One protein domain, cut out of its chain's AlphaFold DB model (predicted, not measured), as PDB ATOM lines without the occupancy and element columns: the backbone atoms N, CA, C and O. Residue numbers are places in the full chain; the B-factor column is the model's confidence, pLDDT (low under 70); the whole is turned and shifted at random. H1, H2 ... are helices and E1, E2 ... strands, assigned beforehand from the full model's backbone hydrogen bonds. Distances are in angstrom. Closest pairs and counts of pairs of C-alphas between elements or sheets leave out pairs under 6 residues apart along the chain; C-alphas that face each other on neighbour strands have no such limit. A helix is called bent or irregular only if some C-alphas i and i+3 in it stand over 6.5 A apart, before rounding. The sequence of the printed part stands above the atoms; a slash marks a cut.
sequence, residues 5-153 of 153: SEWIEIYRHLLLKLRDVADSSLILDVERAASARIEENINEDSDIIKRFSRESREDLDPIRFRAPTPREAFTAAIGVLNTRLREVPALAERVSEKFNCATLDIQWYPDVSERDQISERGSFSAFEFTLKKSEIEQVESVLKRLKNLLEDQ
ATOM      1  N   SER A   5     258.491 439.660 382.358       92.06
ATOM      2  CA  SER A   5     258.348 441.120 382.343       92.06
ATOM      3  C   SER A   5     259.207 441.796 383.407       92.06
ATOM      4  O   SER A   5     259.882 442.777 383.100       92.06
ATOM      5  N   GLU A   6     259.246 441.249 384.624       91.69
ATOM      6  CA  GLU A   6     260.061 441.809 385.706       91.69
ATOM      7  C   GLU A   6     261.556 441.682 385.387       91.69
ATOM      8  O   GLU A   6     262.308 442.639 385.561       91.69
ATOM      9  N   TRP A   7     261.999 440.557 384.815       93.44
ATOM     10  CA  TRP A   7     263.386 440.411 384.353       93.44
ATOM     11  C   TRP A   7     263.770 441.430 383.277       93.44
ATOM     12  O   TRP A   7     264.867 441.992 383.325       93.44
ATOM     13  N   ILE A   8     262.877 441.697 382.319       93.00
ATOM     14  CA  ILE A   8     263.100 442.720 381.288       93.00
ATOM     15  C   ILE A   8     263.246 444.104 381.928       93.00
ATOM     16  O   ILE A   8     264.131 444.870 381.540       93.00
ATOM     17  N   GLU A   9     262.397 444.443 382.896       92.94
ATOM     18  CA  GLU A   9     262.457 445.728 383.594       92.94
ATOM     19  C   GLU A   9     263.746 445.886 384.400       92.94
ATOM     20  O   GLU A   9     264.408 446.922 384.299       92.94
ATOM     21  N   ILE A  10     264.158 444.845 385.123       91.88
ATOM     22  CA  ILE A  10     265.408 444.826 385.891       91.88
ATOM     23  C   ILE A  10     266.612 445.007 384.962       91.88
ATOM     24  O   ILE A  10     267.490 445.830 385.234       91.88
ATOM     25  N   TYR A  11     266.638 444.301 383.829       93.25
ATOM     26  CA  TYR A  11     267.700 444.452 382.836       93.25
ATOM     27  C   TYR A  11     267.741 445.863 382.233       93.25
ATOM     28  O   TYR A  11     268.807 446.473 382.140       93.25
ATOM     29  N   ARG A  12     266.584 446.438 381.884       93.31
ATOM     30  CA  ARG A  12     266.505 447.830 381.409       93.31
ATOM     31  C   ARG A  12     266.998 448.815 382.463       93.31
ATOM     32  O   ARG A  12     267.718 449.752 382.124       93.31
ATOM     33  N   HIS A  13     266.640 448.603 383.728       92.50
ATOM     34  CA  HIS A  13     267.102 449.444 384.826       92.50
ATOM     35  C   HIS A  13     268.623 449.373 384.990       92.50
ATOM     36  O   HIS A  13     269.265 450.412 385.132       92.50
ATOM     37  N   LEU A  14     269.207 448.171 384.909       93.50
ATOM     38  CA  LEU A  14     270.657 447.981 384.904       93.50
ATOM     39  C   LEU A  14     271.313 448.785 383.776       93.50
ATOM     40  O   LEU A  14     272.212 449.574 384.048       93.50
ATOM     41  N   LEU A  15     270.843 448.640 382.532       94.06
ATOM     42  CA  LEU A  15     271.406 449.368 381.388       94.06
ATOM     43  C   LEU A  15     271.321 450.885 381.558       94.06
ATOM     44  O   LEU A  15     272.281 451.588 381.251       94.06
ATOM     45  N   LEU A  16     270.193 451.396 382.060       94.00
ATOM     46  CA  LEU A  16     270.038 452.823 382.346       94.00
ATOM     47  C   LEU A  16     271.065 453.294 383.375       94.00
ATOM     48  O   LEU A  16     271.734 454.293 383.150       94.00
ATOM     49  N   LYS A  17     271.241 452.548 384.469       92.88
ATOM     50  CA  LYS A  17     272.225 452.903 385.495       92.88
ATOM     51  C   LYS A  17     273.656 452.823 384.992       92.88
ATOM     52  O   LYS A  17     274.438 453.697 385.336       92.88
ATOM     53  N   LEU A  18     273.991 451.830 384.168       92.00
ATOM     54  CA  LEU A  18     275.317 451.719 383.560       92.00
ATOM     55  C   LEU A  18     275.608 452.873 382.597       92.00
ATOM     56  O   LEU A  18     276.715 453.395 382.612       92.00
ATOM     57  N   ARG A  19     274.613 453.322 381.820       93.00
ATOM     58  CA  ARG A  19     274.737 454.496 380.933       93.00
ATOM     59  C   ARG A  19     275.087 455.784 381.671       93.00
ATOM     60  O   ARG A  19     275.736 456.641 381.082       93.00
ATOM     61  N   ASP A  20     274.691 455.903 382.934       90.25
ATOM     62  CA  ASP A  20     274.996 457.075 383.756       90.25
ATOM     63  C   ASP A  20     276.425 457.047 384.338       90.25
ATOM     64  O   ASP A  20     276.941 458.098 384.716       90.25
ATOM     65  N   VAL A  21     277.047 455.865 384.465       87.00
ATOM     66  CA  VAL A  21     278.234 455.663 385.329       87.00
ATOM     67  C   VAL A  21     279.430 454.982 384.659       87.00
ATOM     68  O   VAL A  21     280.500 454.926 385.261       87.00
ATOM     69  N   ALA A  22     279.270 454.430 383.456       87.06
ATOM     70  CA  ALA A  22     280.302 453.645 382.787       87.06
ATOM     71  C   ALA A  22     280.519 454.070 381.332       87.06
ATOM     72  O   ALA A  22     279.604 454.551 380.656       87.06
ATOM     73  N   ASP A  23     281.732 453.826 380.840       85.50
ATOM     74  CA  ASP A  23     282.098 454.036 379.445       85.50
ATOM     75  C   ASP A  23     281.237 453.186 378.483       85.50
ATOM     76  O   ASP A  23     280.792 452.070 378.777       85.50
ATOM     77  N   SER A  24     281.038 453.703 377.264       86.88
ATOM     78  CA  SER A  24     280.176 453.089 376.244       86.88
ATOM     79  C   SER A  24     280.597 451.674 375.841       86.88
ATOM     80  O   SER A  24     279.754 450.883 375.423       86.88
ATOM     81  N   SER A  25     281.882 451.335 375.967       87.81
ATOM     82  CA  SER A  25     282.401 449.999 375.660       87.81
ATOM     83  C   SER A  25     281.835 448.926 376.593       87.81
ATOM     84  O   SER A  25     281.441 447.865 376.114       87.81
ATOM     85  N   LEU A  26     281.712 449.210 377.896       89.88
ATOM     86  CA  LEU A  26     281.133 448.273 378.862       89.88
ATOM     87  C   LEU A  26     279.674 447.967 378.522       89.88
ATOM     88  O   LEU A  26     279.244 446.818 378.570       89.88
ATOM     89  N   ILE A  27     278.918 449.003 378.159       92.69
ATOM     90  CA  ILE A  27     277.497 448.884 377.817       92.69
ATOM     91  C   ILE A  27     277.328 448.025 376.565       92.69
ATOM     92  O   ILE A  27     276.493 447.123 376.560       92.69
ATOM     93  N   LEU A  28     278.156 448.251 375.542       92.06
ATOM     94  CA  LEU A  28     278.138 447.452 374.318       92.06
ATOM     95  C   LEU A  28     278.464 445.981 374.584       92.06
ATOM     96  O   LEU A  28     277.823 445.104 374.010       92.06
ATOM     97  N   ASP A  29     279.424 445.692 375.462       91.75
ATOM     98  CA  ASP A  29     279.749 444.312 375.822       91.75
ATOM     99  C   ASP A  29     278.619 443.640 376.605       91.75
ATOM    100  O   ASP A  29     278.290 442.482 376.344       91.75
ATOM    101  N   VAL A  30     277.977 444.376 377.514       94.94
ATOM    102  CA  VAL A  30     276.800 443.904 378.251       94.94
ATOM    103  C   VAL A  30     275.632 443.611 377.302       94.94
ATOM    104  O   VAL A  30     275.015 442.551 377.397       94.94
ATOM    105  N   GLU A  31     275.328 444.514 376.367       95.62
ATOM    106  CA  GLU A  31     274.271 444.332 375.362       95.62
ATOM    107  C   GLU A  31     274.599 443.177 374.397       95.62
ATOM    108  O   GLU A  31     273.719 442.378 374.056       95.62
ATOM    109  N   ARG A  32     275.870 443.022 374.003       93.88
ATOM    110  CA  ARG A  32     276.331 441.904 373.167       93.88
ATOM    111  C   ARG A  32     276.177 440.565 373.883       93.88
ATOM    112  O   ARG A  32     275.647 439.629 373.293       93.88
ATOM    113  N   ALA A  33     276.598 440.464 375.141       93.62
ATOM    114  CA  ALA A  33     276.465 439.226 375.904       93.62
ATOM    115  C   ALA A  33     274.997 438.872 376.171       93.62
ATOM    116  O   ALA A  33     274.598 437.723 376.003       93.62
ATOM    117  N   ALA A  34     274.171 439.862 376.515       94.94
ATOM    118  CA  ALA A  34     272.748 439.661 376.768       94.94
ATOM    119  C   ALA A  34     271.948 439.247 375.519       94.94
ATOM    120  O   ALA A  34     270.874 438.666 375.649       94.94
ATOM    121  N   SER A  35     272.450 439.546 374.318       93.94
ATOM    122  CA  SER A  35     271.825 439.182 373.038       93.94
ATOM    123  C   SER A  35     272.438 437.939 372.384       93.94
ATOM    124  O   SER A  35     271.952 437.500 371.337       93.94
ATOM    125  N   ALA A  36     273.477 437.354 372.989       92.75
ATOM    126  CA  ALA A  36     274.133 436.162 372.473       92.75
ATOM    127  C   ALA A  36     273.143 434.992 372.378       92.75
ATOM    128  O   ALA A  36     272.350 434.740 373.288       92.75
ATOM    129  N   ARG A  37     273.173 434.277 371.248       91.25
ATOM    130  CA  ARG A  37     272.302 433.115 371.046       91.25
ATOM    131  C   ARG A  37     272.747 431.974 371.952       91.25
ATOM    132  O   ARG A  37     273.936 431.697 372.056       91.25
ATOM    133  N   ILE A  38     271.774 431.298 372.551       89.69
ATOM    134  CA  ILE A  38     272.012 430.096 373.343       89.69
ATOM    135  C   ILE A  38     272.084 428.909 372.394       89.69
ATOM    136  O   ILE A  38     271.159 428.687 371.607       89.69
ATOM    137  N   GLU A  39     273.193 428.186 372.475       88.25
ATOM    138  CA  GLU A  39     273.386 426.891 371.841       88.25
ATOM    139  C   GLU A  39     272.775 425.807 372.734       88.25
ATOM    140  O   GLU A  39     273.161 425.643 373.891       88.25
ATOM    141  N   GLU A  40     271.784 425.092 372.218       83.88
ATOM    142  CA  GLU A  40     271.122 423.992 372.905       83.88
ATOM    143  C   GLU A  40     271.431 422.690 372.184       83.88
ATOM    144  O   GLU A  40     271.170 422.557 370.986       83.88
ATOM    145  N   ASN A  41     271.936 421.717 372.937       77.62
ATOM    146  CA  ASN A  41     272.079 420.362 372.443       77.62
ATOM    147  C   ASN A  41     270.713 419.668 372.528       77.62
ATOM    148  O   ASN A  41     270.138 419.493 373.608       77.62
ATOM    149  N   ILE A  42     270.152 419.337 371.375       68.94
ATOM    150  CA  ILE A  42     268.902 418.617 371.255       68.94
ATOM    151  C   ILE A  42     269.199 417.151 371.567       68.94
ATOM    152  O   ILE A  42     269.602 416.379 370.703       68.94
ATOM    153  N   ASN A  43     268.958 416.756 372.817       66.12
ATOM    154  CA  ASN A  43     268.982 415.346 373.193       66.12
ATOM    155  C   ASN A  43     268.048 414.542 372.274       66.12
ATOM    156  O   ASN A  43     266.907 414.956 372.034       66.12
ATOM    157  N   GLU A  44     268.505 413.366 371.831       61.38
ATOM    158  CA  GLU A  44     267.774 412.445 370.940       61.38
ATOM    159  C   GLU A  44     266.356 412.101 371.440       61.38
ATOM    160  O   GLU A  44     265.460 411.784 370.657       61.38
ATOM    161  N   ASP A  45     266.130 412.225 372.750       59.12
ATOM    162  CA  ASP A  45     264.851 411.993 373.417       59.12
ATOM    163  C   ASP A  45     263.851 413.157 373.356       59.12
ATOM    164  O   ASP A  45     262.728 413.031 373.862       59.12
ATOM    165  N   SER A  46     264.209 414.285 372.742       65.00
ATOM    166  CA  SER A  46     263.292 415.418 372.607       65.00
ATOM    167  C   SER A  46     262.077 415.058 371.739       65.00
ATOM    168  O   SER A  46     262.184 414.385 370.709       65.00
ATOM    169  N   ASP A  47     260.900 415.562 372.117       61.81
ATOM    170  CA  ASP A  47     259.654 415.363 371.357       61.81
ATOM    171  C   ASP A  47     259.738 415.886 369.916       61.81
ATOM    172  O   ASP A  47     258.949 415.494 369.057       61.81
ATOM    173  N   ILE A  48     260.697 416.772 369.641       62.81
ATOM    174  CA  ILE A  48     260.990 417.299 368.311       62.81
ATOM    175  C   ILE A  48     261.695 416.229 367.469       62.81
ATOM    176  O   ILE A  48     261.214 415.923 366.383       62.81
ATOM    177  N   ILE A  49     262.762 415.602 367.982       58.78
ATOM    178  CA  ILE A  49     263.496 414.524 367.288       58.78
ATOM    179  C   ILE A  49     262.613 413.285 367.099       58.78
ATOM    180  O   ILE A  49     262.647 412.635 366.051       58.78
ATOM    181  N   LYS A  50     261.730 412.998 368.066       64.12
ATOM    182  CA  LYS A  50     260.770 411.886 367.989       64.12
ATOM    183  C   LYS A  50     259.794 411.987 366.810       64.12
ATOM    184  O   LYS A  50     259.302 410.950 366.365       64.12
ATOM    185  N   ARG A  51     259.540 413.193 366.281       65.25
ATOM    186  CA  ARG A  51     258.675 413.422 365.105       65.25
ATOM    187  C   ARG A  51     259.352 413.111 363.770       65.25
ATOM    188  O   ARG A  51     258.647 412.970 362.775       65.25
ATOM    189  N   PHE A  52     260.677 412.991 363.740       63.91
ATOM    190  CA  PHE A  52     261.421 412.607 362.542       63.91
ATOM    191  C   PHE A  52     261.582 411.083 362.468       63.91
ATOM    192  O   PHE A  52     261.703 410.404 363.500       63.91
ATOM    193  N   SER A  53     261.559 410.542 361.245       64.75
ATOM    194  CA  SER A  53     261.844 409.129 360.970       64.75
ATOM    195  C   SER A  53     263.265 408.782 361.412       64.75
ATOM    196  O   SER A  53     264.142 409.638 361.432       64.75
ATOM    197  N   ARG A  54     263.495 407.518 361.782       65.06
ATOM    198  CA  ARG A  54     264.776 407.053 362.338       65.06
ATOM    199  C   ARG A  54     265.972 407.356 361.423       65.06
ATOM    200  O   ARG A  54     267.013 407.733 361.932       65.06
ATOM    201  N   GLU A  55     265.780 407.256 360.111       61.72
ATOM    202  CA  GLU A  55     266.790 407.557 359.084       61.72
ATOM    203  C   GLU A  55     267.119 409.055 359.011       61.72
ATOM    204  O   GLU A  55     268.275 409.424 358.885       61.72
ATOM    205  N   SER A  56     266.131 409.938 359.184       61.03
ATOM    206  CA  SER A  56     266.348 411.392 359.165       61.03
ATOM    207  C   SER A  56     266.920 411.949 360.471       61.03
ATOM    208  O   SER A  56     267.209 413.138 360.533       61.03
ATOM    209  N   ARG A  57     267.052 411.135 361.528       63.25
ATOM    210  CA  ARG A  57     267.661 411.558 362.803       63.25
ATOM    211  C   ARG A  57     269.182 411.592 362.743       63.25
ATOM    212  O   ARG A  57     269.768 412.403 363.444       63.25
ATOM    213  N   GLU A  58     269.788 410.745 361.913       59.88
ATOM    214  CA  GLU A  58     271.244 410.710 361.714       59.88
ATOM    215  C   GLU A  58     271.753 411.965 360.977       59.88
ATOM    216  O   GLU A  58     272.895 412.364 361.176       59.88
ATOM    217  N   ASP A  59     270.881 412.628 360.206       60.34
ATOM    218  CA  ASP A  59     271.181 413.853 359.449       60.34
ATOM    219  C   ASP A  59     270.826 415.156 360.197       60.34
ATOM    220  O   ASP A  59     271.055 416.255 359.682       60.34
ATOM    221  N   LEU A  60     270.215 415.071 361.385       62.97
ATOM    222  CA  LEU A  60     269.852 416.255 362.161       62.97
ATOM    223  C   LEU A  60     271.051 416.727 362.976       62.97
ATOM    224  O   LEU A  60     271.508 416.033 363.881       62.97
ATOM    225  N   ASP A  61     271.498 417.950 362.694       64.12
ATOM    226  CA  ASP A  61     272.457 418.643 363.545       64.12
ATOM    227  C   ASP A  61     271.883 418.696 364.974       64.12
ATOM    228  O   ASP A  61     270.791 419.248 365.175       64.12
ATOM    229  N   PRO A  62     272.573 418.140 365.986       70.81
ATOM    230  CA  PRO A  62     272.055 418.085 367.348       70.81
ATOM    231  C   PRO A  62     272.056 419.469 368.005       70.81
ATOM    232  O   PRO A  62     271.723 419.596 369.173       70.81
ATOM    233  N   ILE A  63     272.434 420.522 367.284       78.75
ATOM    234  CA  ILE A  63     272.632 421.858 367.819       78.75
ATOM    235  C   ILE A  63     271.524 422.790 367.326       78.75
ATOM    236  O   ILE A  63     271.344 423.015 366.129       78.75
ATOM    237  N   ARG A  64     270.801 423.408 368.266       81.06
ATOM    238  CA  ARG A  64     269.849 424.488 367.987       81.06
ATOM    239  C   ARG A  64     270.316 425.787 368.612       81.06
ATOM    240  O   ARG A  64     270.638 425.841 369.788       81.06
ATOM    241  N   PHE A  65     270.206 426.874 367.857       85.31
ATOM    242  CA  PHE A  65     270.416 428.214 368.392       85.31
ATOM    243  C   PHE A  65     269.085 428.903 368.675       85.31
ATOM    244  O   PHE A  65     268.269 429.087 367.762       85.31
ATOM    245  N   ARG A  66     268.880 429.395 369.895       91.56
ATOM    246  CA  ARG A  66     267.714 430.225 370.248       91.56
ATOM    247  C   ARG A  66     268.111 431.571 370.840       91.56
ATOM    248  O   ARG A  66     269.264 431.796 371.195       91.56
ATOM    249  N   ALA A  67     267.144 432.480 370.910       92.56
ATOM    250  CA  ALA A  67     267.307 433.704 371.681       92.56
ATOM    251  C   ALA A  67     267.373 433.373 373.188       92.56
ATOM    252  O   ALA A  67     266.735 432.402 373.626       92.56
ATOM    253  N   PRO A  68     268.120 434.158 373.978       94.31
ATOM    254  CA  PRO A  68     268.119 434.022 375.424       94.31
ATOM    255  C   PRO A  68     266.758 434.436 375.997       94.31
ATOM    256  O   PRO A  68     266.101 435.356 375.504       94.31
ATOM    257  N   THR A  69     266.335 433.756 377.055       94.62
ATOM    258  CA  THR A  69     265.240 434.216 377.916       94.62
ATOM    259  C   THR A  69     265.661 435.497 378.649       94.62
ATOM    260  O   THR A  69     266.861 435.734 378.825       94.62
ATOM    261  N   PRO A  70     264.720 436.321 379.144       94.56
ATOM    262  CA  PRO A  70     265.062 437.532 379.892       94.56
ATOM    263  C   PRO A  70     266.007 437.296 381.075       94.56
ATOM    264  O   PRO A  70     266.939 438.068 381.299       94.56
ATOM    265  N   ARG A  71     265.812 436.189 381.800       93.81
ATOM    266  CA  ARG A  71     266.685 435.792 382.908       93.81
ATOM    267  C   ARG A  71     268.092 435.426 382.437       93.81
ATOM    268  O   ARG A  71     269.062 435.809 383.088       93.81
ATOM    269  N   GLU A  72     268.226 434.687 381.338       94.69
ATOM    270  CA  GLU A  72     269.535 434.332 380.770       94.69
ATOM    271  C   GLU A  72     270.264 435.577 380.259       94.69
ATOM    272  O   GLU A  72     271.438 435.755 380.567       94.69
ATOM    273  N   ALA A  73     269.557 436.476 379.571       94.56
ATOM    274  CA  ALA A  73     270.099 437.746 379.097       94.56
ATOM    275  C   ALA A  73     270.626 438.608 380.260       94.56
ATOM    276  O   ALA A  73     271.757 439.094 380.219       94.56
ATOM    277  N   PHE A  74     269.840 438.737 381.337       94.19
ATOM    278  CA  PHE A  74     270.279 439.421 382.554       94.19
ATOM    279  C   PHE A  74     271.484 438.727 383.201       94.19
ATOM    280  O   PHE A  74     272.441 439.382 383.604       94.19
ATOM    281  N   THR A  75     271.472 437.396 383.277       93.31
ATOM    282  CA  THR A  75     272.574 436.622 383.870       93.31
ATOM    283  C   THR A  75     273.872 436.814 383.084       93.31
ATOM    284  O   THR A  75     274.919 437.047 383.684       93.31
ATOM    285  N   ALA A  76     273.804 436.796 381.751       94.12
ATOM    286  CA  ALA A  76     274.941 437.056 380.872       94.12
ATOM    287  C   ALA A  76     275.489 438.482 381.049       94.12
ATOM    288  O   ALA A  76     276.701 438.668 381.154       94.12
ATOM    289  N   ALA A  77     274.604 439.477 381.170       95.00
ATOM    290  CA  ALA A  77     274.979 440.856 381.477       95.00
ATOM    291  C   ALA A  77     275.755 440.967 382.800       95.00
ATOM    292  O   ALA A  77     276.817 441.586 382.850       95.00
ATOM    293  N   ILE A  78     275.258 440.331 383.866       94.75
ATOM    294  CA  ILE A  78     275.946 440.287 385.163       94.75
ATOM    295  C   ILE A  78     277.286 439.547 385.062       94.75
ATOM    296  O   ILE A  78     278.258 439.969 385.688       94.75
ATOM    297  N   GLY A  79     277.361 438.485 384.254       93.69
ATOM    298  CA  GLY A  79     278.603 437.770 383.956       93.69
ATOM    299  C   GLY A  79     279.686 438.706 383.423       93.69
ATOM    300  O   GLY A  79     280.748 438.804 384.026       93.69
ATOM    301  N   VAL A  80     279.380 439.487 382.379       93.94
ATOM    302  CA  VAL A  80     280.317 440.481 381.821       93.94
ATOM    303  C   VAL A  80     280.786 441.473 382.880       93.94
ATOM    304  O   VAL A  80     281.982 441.751 382.976       93.94
ATOM    305  N   LEU A  81     279.866 441.997 383.694       93.50
ATOM    306  CA  LEU A  81     280.215 442.952 384.746       93.50
ATOM    307  C   LEU A  81     281.162 442.329 385.777       93.50
ATOM    308  O   LEU A  81     282.159 442.950 386.132       93.50
ATOM    309  N   ASN A  82     280.905 441.094 386.216       92.00
ATOM    310  CA  ASN A  82     281.794 440.380 387.134       92.00
ATOM    311  C   ASN A  82     283.169 440.112 386.514       92.00
ATOM    312  O   ASN A  82     284.187 440.328 387.176       92.00
ATOM    313  N   THR A  83     283.214 439.705 385.245       91.25
ATOM    314  CA  THR A  83     284.470 439.467 384.534       91.25
ATOM    315  C   THR A  83     285.313 440.739 384.452       91.25
ATOM    316  O   THR A  83     286.490 440.725 384.816       91.25
ATOM    317  N   ARG A  84     284.694 441.860 384.059       90.19
ATOM    318  CA  ARG A  84     285.333 443.182 383.942       90.19
ATOM    319  C   ARG A  84     285.784 443.751 385.297       90.19
ATOM    320  O   ARG A  84     286.842 444.368 385.379       90.19
ATOM    321  N   LEU A  85     284.986 443.566 386.352       90.94
ATOM    322  CA  LEU A  85     285.256 444.123 387.684       90.94
ATOM    323  C   LEU A  85     286.257 443.306 388.500       90.94
ATOM    324  O   LEU A  85     286.969 443.874 389.324       90.94
ATOM    325  N   ARG A  86     286.252 441.978 388.354       89.69
ATOM    326  CA  ARG A  86     286.916 441.075 389.306       89.69
ATOM    327  C   ARG A  86     287.821 440.070 388.632       89.69
ATOM    328  O   ARG A  86     288.976 439.949 389.023       89.69
ATOM    329  N   GLU A  87     287.311 439.339 387.649       90.56
ATOM    330  CA  GLU A  87     288.028 438.174 387.123       90.56
ATOM    331  C   GLU A  87     289.262 438.580 386.321       90.56
ATOM    332  O   GLU A  87     290.340 438.048 386.580       90.56
ATOM    333  N   VAL A  88     289.128 439.540 385.401       90.69
ATOM    334  CA  VAL A  88     290.252 440.025 384.588       90.69
ATOM    335  C   VAL A  88     291.310 440.721 385.450       90.69
ATOM    336  O   VAL A  88     292.474 440.324 385.345       90.69
ATOM    337  N   PRO A  89     290.966 441.671 386.346       90.12
ATOM    338  CA  PRO A  89     291.953 442.280 387.239       90.12
ATOM    339  C   PRO A  89     292.681 441.251 388.111       90.12
ATOM    340  O   PRO A  89     293.910 441.213 388.114       90.12
ATOM    341  N   ALA A  90     291.945 440.348 388.771       91.25
ATOM    342  CA  ALA A  90     292.546 439.326 389.626       91.25
ATOM    343  C   ALA A  90     293.416 438.339 388.831       91.25
ATOM    344  O   ALA A  90     294.432 437.846 389.321       91.25
ATOM    345  N   LEU A  91     293.029 438.014 387.594       91.69
ATOM    346  CA  LEU A  91     293.836 437.176 386.719       91.69
ATOM    347  C   LEU A  91     295.137 437.884 386.315       91.69
ATOM    348  O   LEU A  91     296.195 437.258 386.379       91.69
ATOM    349  N   ALA A  92     295.071 439.166 385.950       91.25
ATOM    350  CA  ALA A  92     296.245 439.962 385.608       91.25
ATOM    351  C   ALA A  92     297.223 440.075 386.787       91.25
ATOM    352  O   ALA A  92     298.421 439.864 386.599       91.25
ATOM    353  N   GLU A  93     296.719 440.322 388.000       92.38
ATOM    354  CA  GLU A  93     297.522 440.356 389.229       92.38
ATOM    355  C   GLU A  93     298.229 439.018 389.483       92.38
ATOM    356  O   GLU A  93     299.450 438.986 389.623       92.38
ATOM    357  N   ARG A  94     297.507 437.891 389.426       94.38
ATOM    358  CA  ARG A  94     298.113 436.559 389.627       94.38
ATOM    359  C   ARG A  94     299.203 436.232 388.608       94.38
ATOM    360  O   ARG A  94     300.186 435.576 388.948       94.38
ATOM    361  N   VAL A  95     299.025 436.628 387.346       93.56
ATOM    362  CA  VAL A  95     300.046 436.419 386.307       93.56
ATOM    363  C   VAL A  95     301.253 437.320 386.559       93.56
ATOM    364  O   VAL A  95     302.382 436.835 386.515       93.56
ATOM    365  N   SER A  96     301.026 438.589 386.898       93.56
ATOM    366  CA  SER A  96     302.080 439.541 387.268       93.56
ATOM    367  C   SER A  96     302.935 439.020 388.427       93.56
ATOM    368  O   SER A  96     304.159 438.980 388.310       93.56
ATOM    369  N   GLU A  97     302.307 438.518 389.494       95.56
ATOM    370  CA  GLU A  97     302.995 437.911 390.640       95.56
ATOM    371  C   GLU A  97     303.793 436.666 390.242       95.56
ATOM    372  O   GLU A  97     304.957 436.515 390.617       95.56
ATOM    373  N   LYS A  98     303.185 435.772 389.453       96.25
ATOM    374  CA  LYS A  98     303.808 434.503 389.055       96.25
ATOM    375  C   LYS A  98     305.052 434.699 388.189       96.25
ATOM    376  O   LYS A  98     305.991 433.911 388.297       96.25
ATOM    377  N   PHE A  99     305.045 435.701 387.314       94.88
ATOM    378  CA  PHE A  99     306.124 435.944 386.353       94.88
ATOM    379  C   PHE A  99     307.006 437.147 386.708       94.88
ATOM    380  O   PHE A  99     307.950 437.431 385.973       94.88
ATOM    381  N   ASN A 100     306.745 437.813 387.838       94.75
ATOM    382  CA  ASN A 100     307.472 438.993 388.309       94.75
ATOM    383  C   ASN A 100     307.606 440.082 387.222       94.75
ATOM    384  O   ASN A 100     308.688 440.621 386.982       94.75
ATOM    385  N   CYS A 101     306.498 440.373 386.541       93.12
ATOM    386  CA  CYS A 101     306.386 441.422 385.525       93.12
ATOM    387  C   CYS A 101     305.274 442.408 385.901       93.12
ATOM    388  O   CYS A 101     304.424 442.086 386.730       93.12
ATOM    389  N   ALA A 102     305.249 443.607 385.312       89.62
ATOM    390  CA  ALA A 102     304.126 444.512 385.534       89.62
ATOM    391  C   ALA A 102     302.874 443.990 384.813       89.62
ATOM    392  O   ALA A 102     302.963 443.434 383.720       89.62
ATOM    393  N   THR A 103     301.689 444.226 385.379       87.75
ATOM    394  CA  THR A 103     300.411 443.861 384.739       87.75
ATOM    395  C   THR A 103     300.252 444.476 383.346       87.75
ATOM    396  O   THR A 103     299.637 443.870 382.472       87.75
ATOM    397  N   LEU A 104     300.824 445.668 383.132       86.62
ATOM    398  CA  LEU A 104     300.818 446.393 381.855       86.62
ATOM    399  C   LEU A 104     301.663 445.704 380.774       86.62
ATOM    400  O   LEU A 104     301.387 445.883 379.589       86.62
ATOM    401  N   ASP A 105     302.650 444.903 381.174       88.75
ATOM    402  CA  ASP A 105     303.563 444.211 380.261       88.75
ATOM    403  C   ASP A 105     302.996 442.862 379.783       88.75
ATOM    404  O   ASP A 105     303.577 442.206 378.917       88.75
ATOM    405  N   ILE A 106     301.856 442.428 380.331       88.62
ATOM    406  CA  ILE A 106     301.216 441.162 379.973       88.62
ATOM    407  C   ILE A 106     300.412 441.340 378.683       88.62
ATOM    408  O   ILE A 106     299.458 442.119 378.628       88.62
ATOM    409  N   GLN A 107     300.767 440.558 377.664       87.44
ATOM    410  CA  GLN A 107     300.026 440.453 376.410       87.44
ATOM    411  C   GLN A 107     299.197 439.172 376.403       87.44
ATOM    412  O   GLN A 107     299.728 438.076 376.597       87.44
ATOM    413  N   TRP A 108     297.898 439.322 376.169       86.50
ATOM    414  CA  TRP A 108     296.948 438.223 376.108       86.50
ATOM    415  C   TRP A 108     296.633 437.888 374.659       86.50
ATOM    416  O   TRP A 108     296.547 438.776 373.808       86.50
ATOM    417  N   TYR A 109     296.445 436.600 374.396       83.19
ATOM    418  CA  TYR A 109     296.097 436.087 373.080       83.19
ATOM    419  C   TYR A 109     294.780 435.320 373.185       83.19
ATOM    420  O   TYR A 109     294.579 434.611 374.174       83.19
ATOM    421  N   PRO A 110     293.869 435.473 372.211       76.88
ATOM    422  CA  PRO A 110     292.651 434.678 372.171       76.88
ATOM    423  C   PRO A 110     292.997 433.197 371.998       76.88
ATOM    424  O   PRO A 110     293.966 432.867 371.312       76.88
ATOM    425  N   ASP A 111     292.184 432.314 372.585       70.38
ATOM    426  CA  ASP A 111     292.308 430.874 372.359       70.38
ATOM    427  C   ASP A 111     292.147 430.591 370.863       70.38
ATOM    428  O   ASP A 111     291.077 430.774 370.276       70.38
ATOM    429  N   VAL A 112     293.242 430.175 370.235       63.84
ATOM    430  CA  VAL A 112     293.264 429.742 368.843       63.84
ATOM    431  C   VAL A 112     293.221 428.226 368.800       63.84
ATOM    432  O   VAL A 112     293.979 427.538 369.486       63.84
ATOM    433  N   SER A 113     292.347 427.698 367.946       55.72
ATOM    434  CA  SER A 113     292.516 426.330 367.466       55.72
ATOM    435  C   SER A 113     293.874 426.245 366.756       55.72
ATOM    436  O   SER A 113     294.255 427.201 366.086       55.72
ATOM    437  N   GLU A 114     294.608 425.132 366.878       54.16
ATOM    438  CA  GLU A 114     295.988 424.959 366.356       54.16
ATOM    439  C   GLU A 114     296.187 425.327 364.864       54.16
ATOM    440  O   GLU A 114     297.316 425.370 364.379       54.16
ATOM    441  N   ARG A 115     295.103 425.576 364.119       54.53
ATOM    442  CA  ARG A 115     295.095 425.929 362.694       54.53
ATOM    443  C   ARG A 115     295.158 427.432 362.412       54.53
ATOM    444  O   ARG A 115     295.483 427.793 361.284       54.53
ATOM    445  N   ASP A 116     294.883 428.283 363.394       53.78
ATOM    446  CA  ASP A 116     294.884 429.736 363.223       53.78
ATOM    447  C   ASP A 116     296.211 430.319 363.728       53.78
ATOM    448  O   ASP A 116     296.589 430.152 364.889       53.78
ATOM    449  N   GLN A 117     296.954 431.002 362.853       54.94
ATOM    450  CA  GLN A 117     298.206 431.652 363.243       54.94
ATOM    451  C   GLN A 117     297.911 432.761 364.264       54.94
ATOM    452  O   GLN A 117     297.187 433.714 363.972       54.94
ATOM    453  N   ILE A 118     298.530 432.660 365.446       56.53
ATOM    454  CA  ILE A 118     298.448 433.623 366.568       56.53
ATOM    455  C   ILE A 118     298.635 435.084 366.100       56.53
ATOM    456  O   ILE A 118     298.097 436.016 366.690       56.53
ATOM    457  N   SER A 119     299.374 435.285 365.008       55.66
ATOM    458  CA  SER A 119     299.723 436.578 364.420       55.66
ATOM    459  C   SER A 119     298.542 437.379 363.855       55.66
ATOM    460  O   SER A 119     298.649 438.599 363.762       55.66
ATOM    461  N   GLU A 120     297.433 436.739 363.464       56.53
ATOM    462  CA  GLU A 120     296.381 437.408 362.676       56.53
ATOM    463  C   GLU A 120     295.267 438.062 363.509       56.53
ATOM    464  O   GLU A 120     294.555 438.924 362.995       56.53
ATOM    465  N   ARG A 121     295.111 437.711 364.794       59.12
ATOM    466  CA  ARG A 121     294.018 438.241 365.642       59.12
ATOM    467  C   ARG A 121     294.425 439.299 366.669       59.12
ATOM    468  O   ARG A 121     293.556 439.800 367.377       59.12
ATOM    469  N   GLY A 122     295.698 439.700 366.675       66.75
ATOM    470  CA  GLY A 122     296.228 440.729 367.570       66.75
ATOM    471  C   GLY A 122     296.342 440.262 369.024       66.75
ATOM    472  O   GLY A 122     295.632 439.361 369.471       66.75
ATOM    473  N   SER A 123     297.271 440.862 369.765       79.19
ATOM    474  CA  SER A 123     297.302 440.747 371.221       79.19
ATOM    475  C   SER A 123     296.414 441.821 371.845       79.19
ATOM    476  O   SER A 123     296.147 442.853 371.227       79.19
ATOM    477  N   PHE A 124     295.963 441.584 373.072       80.94
ATOM    478  CA  PHE A 124     295.204 442.564 373.846       80.94
ATOM    479  C   PHE A 124     295.775 442.723 375.254       80.94
ATOM    480  O   PHE A 124     296.486 441.850 375.766       80.94
ATOM    481  N   SER A 125     295.454 443.847 375.894       84.38
ATOM    482  CA  SER A 125     295.848 444.117 377.278       84.38
ATOM    483  C   SER A 125     294.677 443.900 378.230       84.38
ATOM    484  O   SER A 125     293.556 444.327 377.962       84.38
ATOM    485  N   ALA A 126     294.937 443.331 379.410       83.06
ATOM    486  CA  ALA A 126     293.926 443.241 380.468       83.06
ATOM    487  C   ALA A 126     293.373 444.619 380.884       83.06
ATOM    488  O   ALA A 126     292.244 444.704 381.363       83.06
ATOM    489  N   PHE A 127     294.126 445.705 380.663       83.00
ATOM    490  CA  PHE A 127     293.671 447.070 380.941       83.00
ATOM    491  C   PHE A 127     292.540 447.525 380.022       83.00
ATOM    492  O   PHE A 127     291.662 448.255 380.467       83.00
ATOM    493  N   GLU A 128     292.496 447.047 378.777       81.56
ATOM    494  CA  GLU A 128     291.378 447.303 377.852       81.56
ATOM    495  C   GLU A 128     290.084 446.635 378.346       81.56
ATOM    496  O   GLU A 128     288.965 447.047 378.015       81.56
ATOM    497  N   PHE A 129     290.251 445.612 379.187       80.62
ATOM    498  CA  PHE A 129     289.190 444.835 379.805       80.62
ATOM    499  C   PHE A 129     288.904 445.222 381.264       80.62
ATOM    500  O   PHE A 129     287.926 444.753 381.837       80.62
ATOM    501  N   THR A 130     289.686 446.119 381.860       85.75
ATOM    502  CA  THR A 130     289.533 446.522 383.263       85.75
ATOM    503  C   THR A 130     288.885 447.896 383.351       85.75
ATOM    504  O   THR A 130     289.268 448.821 382.639       85.75
ATOM    505  N   LEU A 131     287.898 448.042 384.234       85.94
ATOM    506  CA  LEU A 131     287.257 449.336 384.469       85.94
ATOM    507  C   LEU A 131     288.182 450.297 385.218       85.94
ATOM    508  O   LEU A 131     289.013 449.887 386.033       85.94
ATOM    509  N   LYS A 132     288.012 451.601 384.985       87.19
ATOM    510  CA  LYS A 132     288.734 452.618 385.757       87.19
ATOM    511  C   LYS A 132     288.269 452.575 387.207       87.19
ATOM    512  O   LYS A 132     287.102 452.319 387.494       87.19
ATOM    513  N   LYS A 133     289.149 452.944 388.141       85.81
ATOM    514  CA  LYS A 133     288.830 452.961 389.580       85.81
ATOM    515  C   LYS A 133     287.547 453.739 389.916       85.81
ATOM    516  O   LYS A 133     286.759 453.284 390.736       85.81
ATOM    517  N   SER A 134     287.321 454.875 389.254       84.56
ATOM    518  CA  SER A 134     286.108 455.687 389.422       84.56
ATOM    519  C   SER A 134     284.829 454.984 388.958       84.56
ATOM    520  O   SER A 134     283.766 455.252 389.506       84.56
ATOM    521  N   GLU A 135     284.922 454.102 387.962       87.44
ATOM    522  CA  GLU A 135     283.791 453.329 387.440       87.44
ATOM    523  C   GLU A 135     283.521 452.101 388.311       87.44
ATOM    524  O   GLU A 135     282.363 451.787 388.566       87.44
ATOM    525  N   ILE A 136     284.571 451.442 388.820       89.06
ATOM    526  CA  ILE A 136     284.454 450.250 389.678       89.06
ATOM    527  C   ILE A 136     283.507 450.522 390.851       89.06
ATOM    528  O   ILE A 136     282.509 449.822 391.008       89.06
ATOM    529  N   GLU A 137     283.765 451.574 391.630       88.62
ATOM    530  CA  GLU A 137     282.956 451.903 392.813       88.62
ATOM    531  C   GLU A 137     281.484 452.182 392.451       88.62
ATOM    532  O   GLU A 137     280.561 451.798 393.178       88.62
ATOM    533  N   GLN A 138     281.247 452.827 391.306       89.56
ATOM    534  CA  GLN A 138     279.902 453.174 390.849       89.56
ATOM    535  C   GLN A 138     279.143 451.941 390.348       89.56
ATOM    536  O   GLN A 138     277.997 451.722 390.751       89.56
ATOM    537  N   VAL A 139     279.783 451.100 389.533       89.44
ATOM    538  CA  VAL A 139     279.189 449.863 389.014       89.44
ATOM    539  C   VAL A 139     278.932 448.871 390.154       89.44
ATOM    540  O   VAL A 139     277.845 448.298 390.226       89.44
ATOM    541  N   GLU A 140     279.856 448.713 391.106       91.44
ATOM    542  CA  GLU A 140     279.636 447.861 392.282       91.44
ATOM    543  C   GLU A 140     278.465 448.347 393.146       91.44
ATOM    544  O   GLU A 140     277.673 447.538 393.636       91.44
ATOM    545  N   SER A 141     278.303 449.664 393.298       90.06
ATOM    546  CA  SER A 141     277.157 450.252 393.999       90.06
ATOM    547  C   SER A 141     275.832 449.931 393.299       90.06
ATOM    548  O   SER A 141     274.861 449.546 393.961       90.06
ATOM    549  N   VAL A 142     275.788 450.023 391.964       89.62
ATOM    550  CA  VAL A 142     274.617 449.629 391.160       89.62
ATOM    551  C   VAL A 142     274.296 448.149 391.363       89.62
ATOM    552  O   VAL A 142     273.150 447.807 391.664       89.62
ATOM    553  N   LEU A 143     275.302 447.275 391.274       90.44
ATOM    554  CA  LEU A 143     275.131 445.831 391.447       90.44
ATOM    555  C   LEU A 143     274.656 445.464 392.853       90.44
ATOM    556  O   LEU A 143     273.764 444.631 393.000       90.44
ATOM    557  N   LYS A 144     275.195 446.111 393.889       89.44
ATOM    558  CA  LYS A 144     274.765 445.895 395.275       89.44
ATOM    559  C   LYS A 144     273.299 446.276 395.477       89.44
ATOM    560  O   LYS A 144     272.561 445.535 396.118       89.44
ATOM    561  N   ARG A 145     272.862 447.409 394.916       87.12
ATOM    562  CA  ARG A 145     271.455 447.840 394.988       87.12
ATOM    563  C   ARG A 145     270.531 446.861 394.273       87.12
ATOM    564  O   ARG A 145     269.504 446.499 394.831       87.12
ATOM    565  N   LEU A 146     270.911 446.413 393.076       87.25
ATOM    566  CA  LEU A 146     270.149 445.414 392.323       87.25
ATOM    567  C   LEU A 146     270.056 444.086 393.070       87.25
ATOM    568  O   LEU A 146     268.984 443.497 393.123       87.25
ATOM    569  N   LYS A 147     271.154 443.636 393.682       86.19
ATOM    570  CA  LYS A 147     271.165 442.414 394.484       86.19
ATOM    571  C   LYS A 147     270.177 442.495 395.650       86.19
ATOM    572  O   LYS A 147     269.360 441.597 395.790       86.19
ATOM    573  N   ASN A 148     270.213 443.578 396.426       84.56
ATOM    574  CA  ASN A 148     269.287 443.756 397.547       84.56
ATOM    575  C   ASN A 148     267.822 443.734 397.074       84.56
ATOM    576  O   ASN A 148     266.998 443.052 397.665       84.56
ATOM    577  N   LEU A 149     267.516 444.403 395.954       80.88
ATOM    578  CA  LEU A 149     266.170 444.396 395.368       80.88
ATOM    579  C   LEU A 149     265.690 442.996 394.958       80.88
ATOM    580  O   LEU A 149     264.491 442.743 394.984       80.88
ATOM    581  N   LEU A 150     266.603 442.113 394.548       81.62
ATOM    582  CA  LEU A 150     266.291 440.733 394.170       81.62
ATOM    583  C   LEU A 150     266.160 439.797 395.381       81.62
ATOM    584  O   LEU A 150     265.496 438.772 395.266       81.62
ATOM    585  N   GLU A 151     266.817 440.110 396.500       80.50
ATOM    586  CA  GLU A 151     266.770 439.325 397.745       80.50
ATOM    587  C   GLU A 151     265.570 439.692 398.635       80.50
ATOM    588  O   GLU A 151     265.115 438.856 399.411       80.50
ATOM    589  N   ASP A 152     265.037 440.911 398.500       69.69
ATOM    590  CA  ASP A 152     263.874 441.408 399.252       69.69
ATOM    591  C   ASP A 152     262.506 440.959 398.665       69.69
ATOM    592  O   ASP A 152     261.459 441.394 399.155       69.69
ATOM    593  N   GLN A 153     262.492 440.107 397.627       58.88
ATOM    594  CA  GLN A 153     261.287 439.576 396.953       58.88
ATOM    595  C   GLN A 153     261.108 438.064 397.123       58.88
ATOM    596  O   GLN A 153     259.935 437.626 397.203       58.88
TER     597      GLN A 153
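Overview. This is residues 5 to 153 of the 153 residues of an uncharacterized protein of Nostoc sp. PCC 7107 (UniProt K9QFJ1). Four helical rods, H1, H2, H4a and H6, form a loose up-and-down bundle, in which each runs against the one before it in the chain; a thin two-strand arm, E1 and E2, leads away to the short helix H3. In another direction the bent helix H4 runs on as H4b, and a long loop, residues 100 to 125, returns from its end to the short helix H5. The printed part has 149 residues with six named helices and two strands, in the order H1 H2 E1 H3 E2 H4 H5 H6; the sheet, E1 - E2, is antiparallel and the class is mostly helix. The whole is loose, with a radius of gyration of the C-alphas of 20.3 A, and flat, spanning 59 by 48 by 25 A.

Along the chain. Strand E1 is residues 38 to 41, 9.8 A long, with C-alpha 38 at (272.012, 430.096, 373.343); E2 is residues 63 to 66, 10.0 A. Between them lies H3, residues 54 to 57, 5.4 A. H1 is residues 5 to 21, 24.8 A, starting at C-alpha 5 (258.348, 441.120, 382.343), and H2 is residues 24 to 35, 16.5 A. H4, residues 70 to 99, was assigned as one helix by its hydrogen bonds but is bent, with C-alphas 85 and 88 7.2 A apart: arm H4a is residues 70 to 85, 22.6 A, and arm H4b residues 88 to 99, 16.5 A. H5 is residues 126 to 129, 5.0 A; H6 is residues 133 to 151, 27.2 A, ending at C-alpha 151 (266.770, 439.325, 397.745).

Arrangement. E1 and E2 are antiparallel at 149 degrees, with N 40 and O 64 at 2.8 A and N 38 and O 66 at 2.9 A, within hydrogen-bond range. H3 touches no helix. H2 and H4a touch, closest at the C-alphas of Ala 34 and Ala 73, 4.0 A, running opposite ways at a steep tilt of 38 degrees, only just past shallow. H1, with residues 5 to 11 alone, touches H4a; the closest C-alphas, of Trp 7 and Pro 70, are 5.6 A apart. The helical hairpin H1 and H2 only just touches, with 3 pairs of C-alphas within 8 A, the closest Leu 18 and Ile 27 at 6.8 A. H6 touches H1 at a shallow tilt of 20 degrees, opposite ways, closest at the C-alphas of Val 21 and Gln 138, 6.3 A. H2 and H6 are apart. H4b touches H5, closest at the C-alphas of Val 88 and Ala 126, 6.4 A. Every O i to N i+4 pair is within hydrogen-bond range in H2, H4a and H4b; the figures are 12 of 13 in H1 and 13 of 15 in H6, while H3 and H5 are too short for such a pair.

Size, cuts and confidence. The two farthest C-alphas, of Ser 53 and Asn 100, are 61.0 A apart. The printed part has no cut. The links E1 to H3 and H4 to H5 are long. Residues 42 to 61, 112 to 122 and 152 to 153 have pLDDT under 70.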